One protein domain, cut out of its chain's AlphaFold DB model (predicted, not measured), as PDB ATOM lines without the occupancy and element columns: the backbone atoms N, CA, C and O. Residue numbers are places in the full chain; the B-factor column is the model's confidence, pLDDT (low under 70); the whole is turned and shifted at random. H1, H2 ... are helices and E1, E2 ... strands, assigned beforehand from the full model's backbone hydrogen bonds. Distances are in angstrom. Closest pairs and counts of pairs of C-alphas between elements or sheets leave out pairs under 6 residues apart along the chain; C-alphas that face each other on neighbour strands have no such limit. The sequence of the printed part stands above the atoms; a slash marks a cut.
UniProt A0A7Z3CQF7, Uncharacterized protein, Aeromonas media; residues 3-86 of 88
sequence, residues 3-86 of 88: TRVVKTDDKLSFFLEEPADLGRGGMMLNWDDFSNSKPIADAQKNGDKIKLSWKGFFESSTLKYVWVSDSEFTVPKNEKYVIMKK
ATOM      1  N   THR A   3     214.078 133.264 181.514       72.62
ATOM      2  CA  THR A   3     213.822 132.930 180.116       72.62
ATOM      3  C   THR A   3     213.889 131.432 179.952       72.62
ATOM      4  O   THR A   3     214.916 130.816 180.256       72.62
ATOM      5  N   ARG A   4     212.848 130.856 179.359       89.44
ATOM      6  CA  ARG A   4     212.895 129.465 178.924       89.44
ATOM      7  C   ARG A   4     213.634 129.394 177.594       89.44
ATOM      8  O   ARG A   4     213.256 130.064 176.634       89.44
ATOM      9  N   VAL A   5     214.672 128.566 177.525       90.06
ATOM     10  CA  VAL A   5     215.461 128.359 176.303       90.06
ATOM     11  C   VAL A   5     215.151 126.986 175.728       90.06
ATOM     12  O   VAL A   5     215.294 125.973 176.408       90.06
ATOM     13  N   VAL A   6     214.747 126.946 174.461       92.69
ATOM     14  CA  VAL A   6     214.576 125.701 173.705       92.69
ATOM     15  C   VAL A   6     215.710 125.597 172.697       92.69
ATOM     16  O   VAL A   6     215.919 126.511 171.902       92.69
ATOM     17  N   LYS A   7     216.446 124.485 172.736       91.69
ATOM     18  CA  LYS A   7     217.531 124.191 171.799       91.69
ATOM     19  C   LYS A   7     217.099 123.109 170.814       91.69
ATOM     20  O   LYS A   7     216.690 122.032 171.238       91.69
ATOM     21  N   THR A   8     217.292 123.375 169.527       90.44
ATOM     22  CA  THR A   8     217.122 122.402 168.445       90.44
ATOM     23  C   THR A   8     218.322 122.518 167.517       90.44
ATOM     24  O   THR A   8     218.477 123.529 166.831       90.44
ATOM     25  N   ASP A   9     219.191 121.509 167.523       90.88
ATOM     26  CA  ASP A   9     220.463 121.505 166.793       90.88
ATOM     27  C   ASP A   9     221.323 122.748 167.113       90.88
ATOM     28  O   ASP A   9     221.688 122.991 168.270       90.88
ATOM     29  N   ASP A  10     221.616 123.549 166.088       92.25
ATOM     30  CA  ASP A  10     222.358 124.808 166.156       92.25
ATOM     31  C   ASP A  10     221.458 126.036 166.373       92.25
ATOM     32  O   ASP A  10     221.927 127.175 166.300       92.25
ATOM     33  N   LYS A  11     220.162 125.839 166.640       94.31
ATOM     34  CA  LYS A  11     219.204 126.912 166.924       94.31
ATOM     35  C   LYS A  11     218.815 126.928 168.395       94.31
ATOM     36  O   LYS A  11     218.596 125.896 169.025       94.31
ATOM     37  N   LEU A  12     218.697 128.135 168.925       94.62
ATOM     38  CA  LEU A  12     218.210 128.436 170.260       94.62
ATOM     39  C   LEU A  12     217.058 129.425 170.112       94.62
ATOM     40  O   LEU A  12     217.210 130.442 169.440       94.62
ATOM     41  N   SER A  13     215.938 129.151 170.759       95.94
ATOM     42  CA  SER A  13     214.821 130.086 170.865       95.94
ATOM     43  C   SER A  13     214.603 130.432 172.329       95.94
ATOM     44  O   SER A  13     214.547 129.545 173.185       95.94
ATOM     45  N   PHE A  14     214.491 131.724 172.610       93.62
ATOM     46  CA  PHE A  14     214.317 132.273 173.950       93.62
ATOM     47  C   PHE A  14     212.871 132.721 174.102       93.62
ATOM     48  O   PHE A  14     212.369 133.463 173.259       93.62
ATOM     49  N   PHE A  15     212.203 132.281 175.161       94.00
ATOM     50  CA  PHE A  15     210.805 132.592 175.440       94.00
ATOM     51  C   PHE A  15     210.693 133.423 176.712       94.00
ATOM     52  O   PHE A  15     211.466 133.228 177.655       94.00
ATOM     53  N   LEU A  16     209.710 134.326 176.724       90.31
ATOM     54  CA  LEU A  16     209.293 135.006 177.939       90.31
ATOM     55  C   LEU A  16     208.751 133.963 178.922       90.31
ATOM     56  O   LEU A  16     207.949 133.108 178.546       90.31
ATOM     57  N   GLU A  17     209.223 134.026 180.159       85.06
ATOM     58  CA  GLU A  17     208.699 133.224 181.261       85.06
ATOM     59  C   GLU A  17     208.118 134.168 182.304       85.06
ATOM     60  O   GLU A  17     206.903 134.268 182.431       85.06
ATOM     61  N   GLU A  18     208.987 134.951 182.939       78.38
ATOM     62  CA  GLU A  18     208.587 136.039 183.816       78.38
ATOM     63  C   GLU A  18     209.666 137.137 183.868       78.38
ATOM     64  O   GLU A  18     210.880 136.877 183.767       78.38
ATOM     65  N   PRO A  19     209.251 138.399 184.014       73.00
ATOM     66  CA  PRO A  19     210.176 139.491 184.243       73.00
ATOM     67  C   PRO A  19     210.769 139.380 185.655       73.00
ATOM     68  O   PRO A  19     210.050 139.419 186.644       73.00
ATOM     69  N   ALA A  20     212.099 139.264 185.765       68.25
ATOM     70  CA  ALA A  20     212.745 139.124 187.084       68.25
ATOM     71  C   ALA A  20     212.910 140.461 187.828       68.25
ATOM     72  O   ALA A  20     213.078 140.470 189.039       68.25
ATOM     73  N   ASP A  21     212.909 141.570 187.090       71.88
ATOM     74  CA  ASP A  21     212.815 142.931 187.607       71.88
ATOM     75  C   ASP A  21     212.131 143.760 186.520       71.88
ATOM     76  O   ASP A  21     212.433 143.618 185.332       71.88
ATOM     77  N   LEU A  22     211.162 144.565 186.927       72.25
ATOM     78  CA  LEU A  22     210.285 145.317 186.045       72.25
ATOM     79  C   LEU A  22     210.644 146.798 185.969       72.25
ATOM     80  O   LEU A  22     210.210 147.490 185.043       72.25
ATOM     81  N   GLY A  23     211.397 147.316 186.945       74.75
ATOM     82  CA  GLY A  23     211.444 148.755 187.184       74.75
ATOM     83  C   GLY A  23     210.035 149.377 187.238       74.75
ATOM     84  O   GLY A  23     209.017 148.694 187.341       74.75
ATOM     85  N   ARG A  24     209.930 150.709 187.150       75.38
ATOM     86  CA  ARG A  24     208.608 151.372 187.166       75.38
ATOM     87  C   ARG A  24     207.806 151.173 185.879       75.38
ATOM     88  O   ARG A  24     206.591 151.038 185.955       75.38
ATOM     89  N   GLY A  25     208.473 151.158 184.725       75.94
ATOM     90  CA  GLY A  25     207.813 151.022 183.424       75.94
ATOM     91  C   GLY A  25     207.215 149.632 183.212       75.94
ATOM     92  O   GLY A  25     206.064 149.516 182.804       75.94
ATOM     93  N   GLY A  26     207.952 148.579 183.566       79.06
ATOM     94  CA  GLY A  26     207.467 147.210 183.439       79.06
ATOM     95  C   GLY A  26     206.320 146.884 184.398       79.06
ATOM     96  O   GLY A  26     205.464 146.083 184.044       79.06
ATOM     97  N   MET A  27     206.244 147.525 185.573       83.25
ATOM     98  CA  MET A  27     205.128 147.332 186.516       83.25
ATOM     99  C   MET A  27     203.782 147.839 185.976       83.25
ATOM    100  O   MET A  27     202.740 147.443 186.488       83.25
ATOM    101  N   MET A  28     203.789 148.719 184.969       84.06
ATOM    102  CA  MET A  28     202.568 149.236 184.339       84.06
ATOM    103  C   MET A  28     202.073 148.363 183.179       84.06
ATOM    104  O   MET A  28     200.989 148.610 182.657       84.06
ATOM    105  N   LEU A  29     202.861 147.372 182.754       84.62
ATOM    106  CA  LEU A  29     202.487 146.465 181.676       84.62
ATOM    107  C   LEU A  29     201.697 145.281 182.229       84.62
ATOM    108  O   LEU A  29     202.064 144.690 183.245       84.62
ATOM    109  N   ASN A  30     200.636 144.904 181.520       88.19
ATOM    110  CA  ASN A  30     199.939 143.655 181.771       88.19
ATOM    111  C   ASN A  30     200.693 142.514 181.075       88.19
ATOM    112  O   ASN A  30     200.532 142.287 179.878       88.19
ATOM    113  N   TRP A  31     201.566 141.824 181.809       87.31
ATOM    114  CA  TRP A  31     202.444 140.806 181.223       87.31
ATOM    115  C   TRP A  31     201.704 139.591 180.666       87.31
ATOM    116  O   TRP A  31     202.218 138.952 179.751       87.31
ATOM    117  N   ASP A  32     200.481 139.340 181.140       88.44
ATOM    118  CA  ASP A  32     199.603 138.281 180.637       88.44
ATOM    119  C   ASP A  32     199.133 138.535 179.194       88.44
ATOM    120  O   ASP A  32     198.755 137.596 178.487       88.44
ATOM    121  N   ASP A  33     199.198 139.784 178.715       91.25
ATOM    122  CA  ASP A  33     198.891 140.105 177.320       91.25
ATOM    123  C   ASP A  33     200.007 139.640 176.368       91.25
ATOM    124  O   ASP A  33     199.775 139.487 175.161       91.25
ATOM    125  N   PHE A  34     201.209 139.354 176.882       92.31
ATOM    126  CA  PHE A  34     202.330 138.863 176.087       92.31
ATOM    127  C   PHE A  34     202.417 137.337 176.080       92.31
ATOM    128  O   PHE A  34     202.155 136.641 177.055       92.31
ATOM    129  N   SER A  35     202.805 136.782 174.938       93.25
ATOM    130  CA  SER A  35     202.849 135.337 174.754       93.25
ATOM    131  C   SER A  35     204.132 134.703 175.300       93.25
ATOM    132  O   SER A  35     205.225 134.961 174.799       93.25
ATOM    133  N   ASN A  36     203.970 133.726 176.195       92.12
ATOM    134  CA  ASN A  36     205.059 132.856 176.675       92.12
ATOM    135  C   ASN A  36     205.362 131.677 175.718       92.12
ATOM    136  O   ASN A  36     206.278 130.876 175.937       92.12
ATOM    137  N   SER A  37     204.585 131.544 174.635       93.25
ATOM    138  CA  SER A  37     204.737 130.496 173.614       93.25
ATOM    139  C   SER A  37     205.319 131.008 172.294       93.25
ATOM    140  O   SER A  37     205.628 130.205 171.410       93.25
ATOM    141  N   LYS A  38     205.515 132.325 172.154       95.62
ATOM    142  CA  LYS A  38     206.247 132.938 171.040       95.62
ATOM    143  C   LYS A  38     207.639 133.374 171.511       95.62
ATOM    144  O   LYS A  38     207.766 133.921 172.602       95.62
ATOM    145  N   PRO A  39     208.694 133.116 170.723       95.06
ATOM    146  CA  PRO A  39     210.046 133.459 171.135       95.06
ATOM    147  C   PRO A  39     210.272 134.973 171.073       95.06
ATOM    148  O   PRO A  39     209.938 135.607 170.073       95.06
ATOM    149  N   ILE A  40     210.901 135.524 172.108       93.38
ATOM    150  CA  ILE A  40     211.314 136.935 172.194       93.38
ATOM    151  C   ILE A  40     212.656 137.191 171.495       93.38
ATOM    152  O   ILE A  40     212.954 138.305 171.068       93.38
ATOM    153  N   ALA A  41     213.461 136.142 171.326       93.44
ATOM    154  CA  ALA A  41     214.700 136.172 170.566       93.44
ATOM    155  C   ALA A  41     215.013 134.785 169.999       93.44
ATOM    156  O   ALA A  41     214.587 133.767 170.550       93.44
ATOM    157  N   ASP A  42     215.808 134.751 168.935       95.06
ATOM    158  CA  ASP A  42     216.424 133.522 168.430       95.06
ATOM    159  C   ASP A  42     217.934 133.699 168.328       95.06
ATOM    160  O   ASP A  42     218.422 134.770 167.967       95.06
ATOM    161  N   ALA A  43     218.677 132.623 168.556       94.12
ATOM    162  CA  ALA A  43     220.085 132.544 168.228       94.12
ATOM    163  C   ALA A  43     220.377 131.354 167.313       94.12
ATOM    164  O   ALA A  43     219.818 130.271 167.470       94.12
ATOM    165  N   GLN A  44     221.286 131.556 166.363       94.81
ATOM    166  CA  GLN A  44     221.788 130.501 165.493       94.81
ATOM    167  C   GLN A  44     223.305 130.419 165.595       94.81
ATOM    168  O   GLN A  44     224.009 131.407 165.367       94.81
ATOM    169  N   LYS A  45     223.808 129.236 165.930       91.12
ATOM    170  CA  LYS A  45     225.233 128.942 165.940       91.12
ATOM    171  C   LYS A  45     225.710 128.683 164.513       91.12
ATOM    172  O   LYS A  45     225.122 127.888 163.794       91.12
ATOM    173  N   ASN A  46     226.790 129.351 164.129       88.94
ATOM    174  CA  ASN A  46     227.481 129.175 162.857       88.94
ATOM    175  C   ASN A  46     228.985 129.098 163.156       88.94
ATOM    176  O   ASN A  46     229.661 130.125 163.235       88.94
ATOM    177  N   GLY A  47     229.497 127.885 163.386       87.12
ATOM    178  CA  GLY A  47     230.887 127.671 163.801       87.12
ATOM    179  C   GLY A  47     231.181 128.233 165.198       87.12
ATOM    180  O   GLY A  47     230.573 127.814 166.185       87.12
ATOM    181  N   ASP A  48     232.122 129.174 165.272       88.31
ATOM    182  CA  ASP A  48     232.551 129.898 166.479       88.31
ATOM    183  C   ASP A  48     231.691 131.139 166.792       88.31
ATOM    184  O   ASP A  48     231.882 131.802 167.816       88.31
ATOM    185  N   LYS A  49     230.733 131.455 165.913       90.44
ATOM    186  CA  LYS A  49     229.863 132.627 166.010       90.44
ATOM    187  C   LYS A  49     228.443 132.236 166.380       90.44
ATOM    188  O   LYS A  49     227.928 131.198 165.965       90.44
ATOM    189  N   ILE A  50     227.778 133.131 167.095       91.94
ATOM    190  CA  ILE A  50     226.349 133.061 167.378       91.94
ATOM    191  C   ILE A  50     225.693 134.305 166.794       91.94
ATOM    192  O   ILE A  50     226.045 135.429 167.136       91.94
ATOM    193  N   LYS A  51     224.721 134.098 165.911       92.31
ATOM    194  CA  LYS A  51     223.860 135.150 165.379       92.31
ATOM    195  C   LYS A  51     222.630 135.265 166.272       92.31
ATOM    196  O   LYS A  51     221.766 134.399 166.191       92.31
ATOM    197  N   LEU A  52     222.552 136.301 167.102       91.94
ATOM    198  CA  LEU A  52     221.424 136.566 168.002       91.94
ATOM    199  C   LEU A  52     220.505 137.623 167.389       91.94
ATOM    200  O   LEU A  52     220.971 138.700 167.038       91.94
ATOM    201  N   SER A  53     219.215 137.329 167.271       91.69
ATOM    202  CA  SER A  53     218.206 138.222 166.693       91.69
ATOM    203  C   SER A  53     217.122 138.510 167.727       91.69
ATOM    204  O   SER A  53     216.434 137.589 168.173       91.69
ATOM    205  N   TRP A  54     216.968 139.782 168.092       91.31
ATOM    206  CA  TRP A  54     215.874 140.252 168.941       91.31
ATOM    207  C   TRP A  54     214.580 140.339 168.129       91.31
ATOM    208  O   TRP A  54     214.596 140.789 166.981       91.31
ATOM    209  N   LYS A  55     213.459 139.898 168.710       92.31
ATOM    210  CA  LYS A  55     212.138 139.982 168.073       92.31
ATOM    211  C   LYS A  55     211.194 140.960 168.748       92.31
ATOM    212  O   LYS A  55     210.278 141.402 168.071       92.31
ATOM    213  N   GLY A  56     211.396 141.289 170.022       91.50
ATOM    214  CA  GLY A  56     210.406 142.012 170.820       91.50
ATOM    215  C   GLY A  56     209.493 141.073 171.608       91.50
ATOM    216  O   GLY A  56     209.632 139.849 171.554       91.50
ATOM    217  N   PHE A  57     208.522 141.650 172.311       92.19
ATOM    218  CA  PHE A  57     207.468 140.897 172.994       92.19
ATOM    219  C   PHE A  57     206.298 140.675 172.043       92.19
ATOM    220  O   PHE A  57     205.890 141.597 171.339       92.19
ATOM    221  N   PHE A  58     205.766 139.455 171.993       94.94
ATOM    222  CA  PHE A  58     204.598 139.165 171.168       94.94
ATOM    223  C   PHE A  58     203.324 139.459 171.952       94.94
ATOM    224  O   PHE A  58     203.013 138.735 172.893       94.94
ATOM    225  N   GLU A  59     202.590 140.493 171.560       94.69
ATOM    226  CA  GLU A  59     201.319 140.869 172.168       94.69
ATOM    227  C   GLU A  59     200.181 140.048 171.550       94.69
ATOM    228  O   GLU A  59     199.944 140.070 170.338       94.69
ATOM    229  N   SER A  60     199.483 139.284 172.388       92.50
ATOM    230  CA  SER A  60     198.465 138.322 171.962       92.50
ATOM    231  C   SER A  60     197.197 139.005 171.453       92.50
ATOM    232  O   SER A  60     196.538 138.473 170.563       92.50
ATOM    233  N   SER A  61     196.873 140.194 171.970       90.88
ATOM    234  CA  SER A  61     195.687 140.965 171.579       90.88
ATOM    235  C   SER A  61     195.803 141.539 170.162       90.88
ATOM    236  O   SER A  61     194.834 141.516 169.403       90.88
ATOM    237  N   THR A  62     196.993 142.008 169.774       93.56
ATOM    238  CA  THR A  62     197.245 142.602 168.451       93.56
ATOM    239  C   THR A  62     197.942 141.658 167.472       93.56
ATOM    240  O   THR A  62     198.058 141.988 166.288       93.56
ATOM    241  N   LEU A  63     198.370 140.478 167.939       94.44
ATOM    242  CA  LEU A  63     199.091 139.448 167.182       94.44
ATOM    243  C   LEU A  63     200.388 139.961 166.540       94.44
ATOM    244  O   LEU A  63     200.747 139.571 165.423       94.44
ATOM    245  N   LYS A  64     201.097 140.855 167.234       95.25
ATOM    246  CA  LYS A  64     202.289 141.539 166.720       95.25
ATOM    247  C   LYS A  64     203.425 141.531 167.729       95.25
ATOM    248  O   LYS A  64     203.215 141.464 168.934       95.25
ATOM    249  N   TYR A  65     204.643 141.637 167.204       93.00
ATOM    250  CA  TYR A  65     205.809 141.936 168.022       93.00
ATOM    251  C   TYR A  65     205.910 143.444 168.260       93.00
ATOM    252  O   TYR A  65     205.899 144.229 167.310       93.00
ATOM    253  N   VAL A  66     206.028 143.820 169.527       91.12
ATOM    254  CA  VAL A  66     206.214 145.190 170.018       91.12
ATOM    255  C   VAL A  66     207.576 145.316 170.704       91.12
ATOM    256  O   VAL A  66     208.205 144.305 171.022       91.12
ATOM    257  N   TRP A  67     208.059 146.545 170.917       86.75
ATOM    258  CA  TRP A  67     209.385 146.819 171.505       86.75
ATOM    259  C   TRP A  67     210.558 146.247 170.691       86.75
ATOM    260  O   TRP A  67     211.612 145.891 171.221       86.75
ATOM    261  N   VAL A  68     210.371 146.130 169.374       86.75
ATOM    262  CA  VAL A  68     211.407 145.637 168.455       86.75
ATOM    263  C   VAL A  68     212.527 146.670 168.304       86.75
ATOM    264  O   VAL A  68     213.698 146.311 168.309       86.75
ATOM    265  N   SER A  69     212.157 147.945 168.168       80.75
ATOM    266  CA  SER A  69     213.063 149.091 168.008       80.75
ATOM    267  C   SER A  69     213.421 149.780 169.322       80.75
ATOM    268  O   SER A  69     214.427 150.476 169.383       80.75
ATOM    269  N   ASP A  70     212.598 149.593 170.352       75.69
ATOM    270  CA  ASP A  70     212.715 150.272 171.649       75.69
ATOM    271  C   ASP A  70     213.603 149.514 172.642       75.69
ATOM    272  O   ASP A  70     213.813 149.954 173.769       75.69
ATOM    273  N   SER A  71     214.127 148.352 172.244       72.88
ATOM    274  CA  SER A  71     215.113 147.637 173.043       72.88
ATOM    275  C   SER A  71     216.459 148.356 173.009       72.88
ATOM    276  O   SER A  71     216.927 148.739 171.938       72.88
ATOM    277  N   GLU A  72     217.169 148.375 174.135       69.88
ATOM    278  CA  GLU A  72     218.580 148.798 174.194       69.88
ATOM    279  C   GLU A  72     219.539 147.823 173.476       69.88
ATOM    280  O   GLU A  72     220.758 148.016 173.463       69.88
ATOM    281  N   PHE A  73     219.003 146.768 172.850       70.75
ATOM    282  CA  PHE A  73     219.753 145.824 172.036       70.75
ATOM    283  C   PHE A  73     220.301 146.521 170.784       70.75
ATOM    284  O   PHE A  73     219.664 146.593 169.732       70.75
ATOM    285  N   THR A  74     221.508 147.067 170.920       67.12
ATOM    286  CA  THR A  74     222.160 147.844 169.869       67.12
ATOM    287  C   THR A  74     222.712 146.901 168.805       67.12
ATOM    288  O   THR A  74     223.751 146.264 168.974       67.12
ATOM    289  N   VAL A  75     222.000 146.814 167.688       69.75
ATOM    290  CA  VAL A  75     222.448 146.137 166.467       69.75
ATOM    291  C   VAL A  75     223.304 147.087 165.616       69.75
ATOM    292  O   VAL A  75     223.066 148.300 165.625       69.75
ATOM    293  N   PRO A  76     224.295 146.585 164.855       70.69
ATOM    294  CA  PRO A  76     224.961 147.379 163.823       70.69
ATOM    295  C   PRO A  76     223.934 148.030 162.881       70.69
ATOM    296  O   PRO A  76     222.876 147.453 162.617       70.69
ATOM    297  N   LYS A  77     224.228 149.234 162.366       62.88
ATOM    298  CA  LYS A  77     223.309 149.980 161.482       62.88
ATOM    299  C   LYS A  77     222.782 149.077 160.353       62.88
ATOM    300  O   LYS A  77     223.570 148.527 159.594       62.88
ATOM    301  N   ASN A  78     221.453 149.003 160.229       64.88
ATOM    302  CA  ASN A  78     220.681 148.203 159.264       64.88
ATOM    303  C   ASN A  78     220.660 146.674 159.470       64.88
ATOM    304  O   ASN A  78     220.142 145.964 158.606       64.88
ATOM    305  N   GLU A  79     221.139 146.146 160.596       72.19
ATOM    306  CA  GLU A  79     220.997 144.720 160.914       72.19
ATOM    307  C   GLU A  79     219.837 144.455 161.888       72.19
ATOM    308  O   GLU A  79     219.398 145.336 162.618       72.19
ATOM    309  N   LYS A  80     219.303 143.226 161.885       76.50
ATOM    310  CA  LYS A  80     218.278 142.754 162.847       76.50
ATOM    311  C   LYS A  80     218.853 141.792 163.888       76.50
ATOM    312  O   LYS A  80     218.118 141.085 164.575       76.50
ATOM    313  N   TYR A  81     220.174 141.683 163.922       84.00
ATOM    314  CA  TYR A  81     220.885 140.701 164.714       84.00
ATOM    315  C   TYR A  81     222.257 141.230 165.120       84.00
ATOM    316  O   TYR A  81     222.785 142.157 164.513       84.00
ATOM    317  N   VAL A  82     222.838 140.603 166.133       87.19
ATOM    318  CA  VAL A  82     224.225 140.800 166.551       87.19
ATOM    319  C   VAL A  82     224.974 139.492 166.342       87.19
ATOM    320  O   VAL A  82     224.452 138.406 166.606       87.19
ATOM    321  N   ILE A  83     226.210 139.590 165.855       88.38
ATOM    322  CA  ILE A  83     227.136 138.461 165.807       88.38
ATOM    323  C   ILE A  83     227.973 138.488 167.080       88.38
ATOM    324  O   ILE A  83     228.826 139.353 167.258       88.38
ATOM    325  N   MET A  84     227.743 137.511 167.947       87.94
ATOM    326  CA  MET A  84     228.546 137.279 169.138       87.94
ATOM    327  C   MET A  84     229.629 136.256 168.808       87.94
ATOM    328  O   MET A  84     229.355 135.225 168.188       87.94
ATOM    329  N   LYS A  85     230.861 136.534 169.221       86.62
ATOM    330  CA  LYS A  85     231.951 135.558 169.205       86.62
ATOM    331  C   LYS A  85     232.131 135.015 170.610       86.62
ATOM    332  O   LYS A  85     231.922 135.742 171.581       86.62
ATOM    333  N   LYS A  86     232.520 133.748 170.712       78.31
ATOM    334  CA  LYS A  86     232.974 133.201 171.988       78.31
ATOM    335  C   LYS A  86     234.173 134.034 172.470       78.31
ATOM    336  O   LYS A  86     235.083 134.277 171.682       78.31
TER     337      LYS A  86
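Overview. This is residues 3 to 86 of the 88 residues of an uncharacterized protein of Aeromonas media (UniProt A0A7Z3CQF7). A strongly twisted, curled sheet of five strands makes the body, and just past the end of E4 the chain runs on into a small side hairpin, E5 and E6. Residues 21 to 26, which include the short helix H1, stick out from the body, and a long link returns from E6 to the edge strand E7. The printed part has 84 residues with seven named strands and one named helix, in the order E1 E2 H1 E3 E4 E5 E6 E7; the large sheet runs E1, E2, E3, E4, E7 and is antiparallel throughout. The class is mostly strand. The whole is only just compact, close to loose, with a radius of gyration of the C-alphas of 13.7 A and spans of 40 by 29 by 25 A.

Along the chain. Begin in the sheet with E2, residues 11 to 18, 21.9 A long, and E3, residues 39 to 46, 19.8 A. Find C-alpha 3 at (213.822, 132.930, 180.116), where E1 begins; it covers residues 3 to 8 over 16.1 A. E4 is residues 49 to 54, 16.2 A, and E7 is residues 82 to 85, ending with C-alpha 85 at (231.951, 135.558, 169.205). Look next for E5 at residues 57 to 59 and E6 at residues 64 to 66. H1 is residues 23 to 26, with C-alpha 23 at (211.444, 148.755, 187.184).

Arrangement. Start between the inner strands E2 and E3, antiparallel at 154 degrees, where N 12 and O 43 are 2.8 A apart, within hydrogen-bond range. On the other side of E2 is the edge strand E1, its hairpin partner, with N 6 and O 13 at 2.9 A. E3 and E4 form another hairpin, with N 44 and O 51 at 2.9 A. Beside E4 look for the edge strand E7, with N 50 and O 84 at 2.8 A. E4 runs on into E5 across a break of 2 residues, at 34 degrees. The hairpin E5 and E6 has N 59 and O 64 at 2.9 A. The closest C-alphas of E3 and E5 are those of Ile 40 and Phe 57, 5.6 A apart. H1 is not on the large sheet, with 0 pairs of C-alphas within 10 A; it is too short for any O i to N i+4 pair, and its one O i to N i+3 pair is not within range.

Size, cuts and confidence. The two C-alphas farthest apart are those of Met 28 and Gly 47, at 41.1 A. The printed part has no cut. The long links are H1 to E3, residues 27 to 38, and E6 to E7, residues 67 to 81. In the B-factor column the mean pLDDT of the printed part is 86.0; look for values under 70 at residues 20, 72, 74 to 75 and 77 to 78.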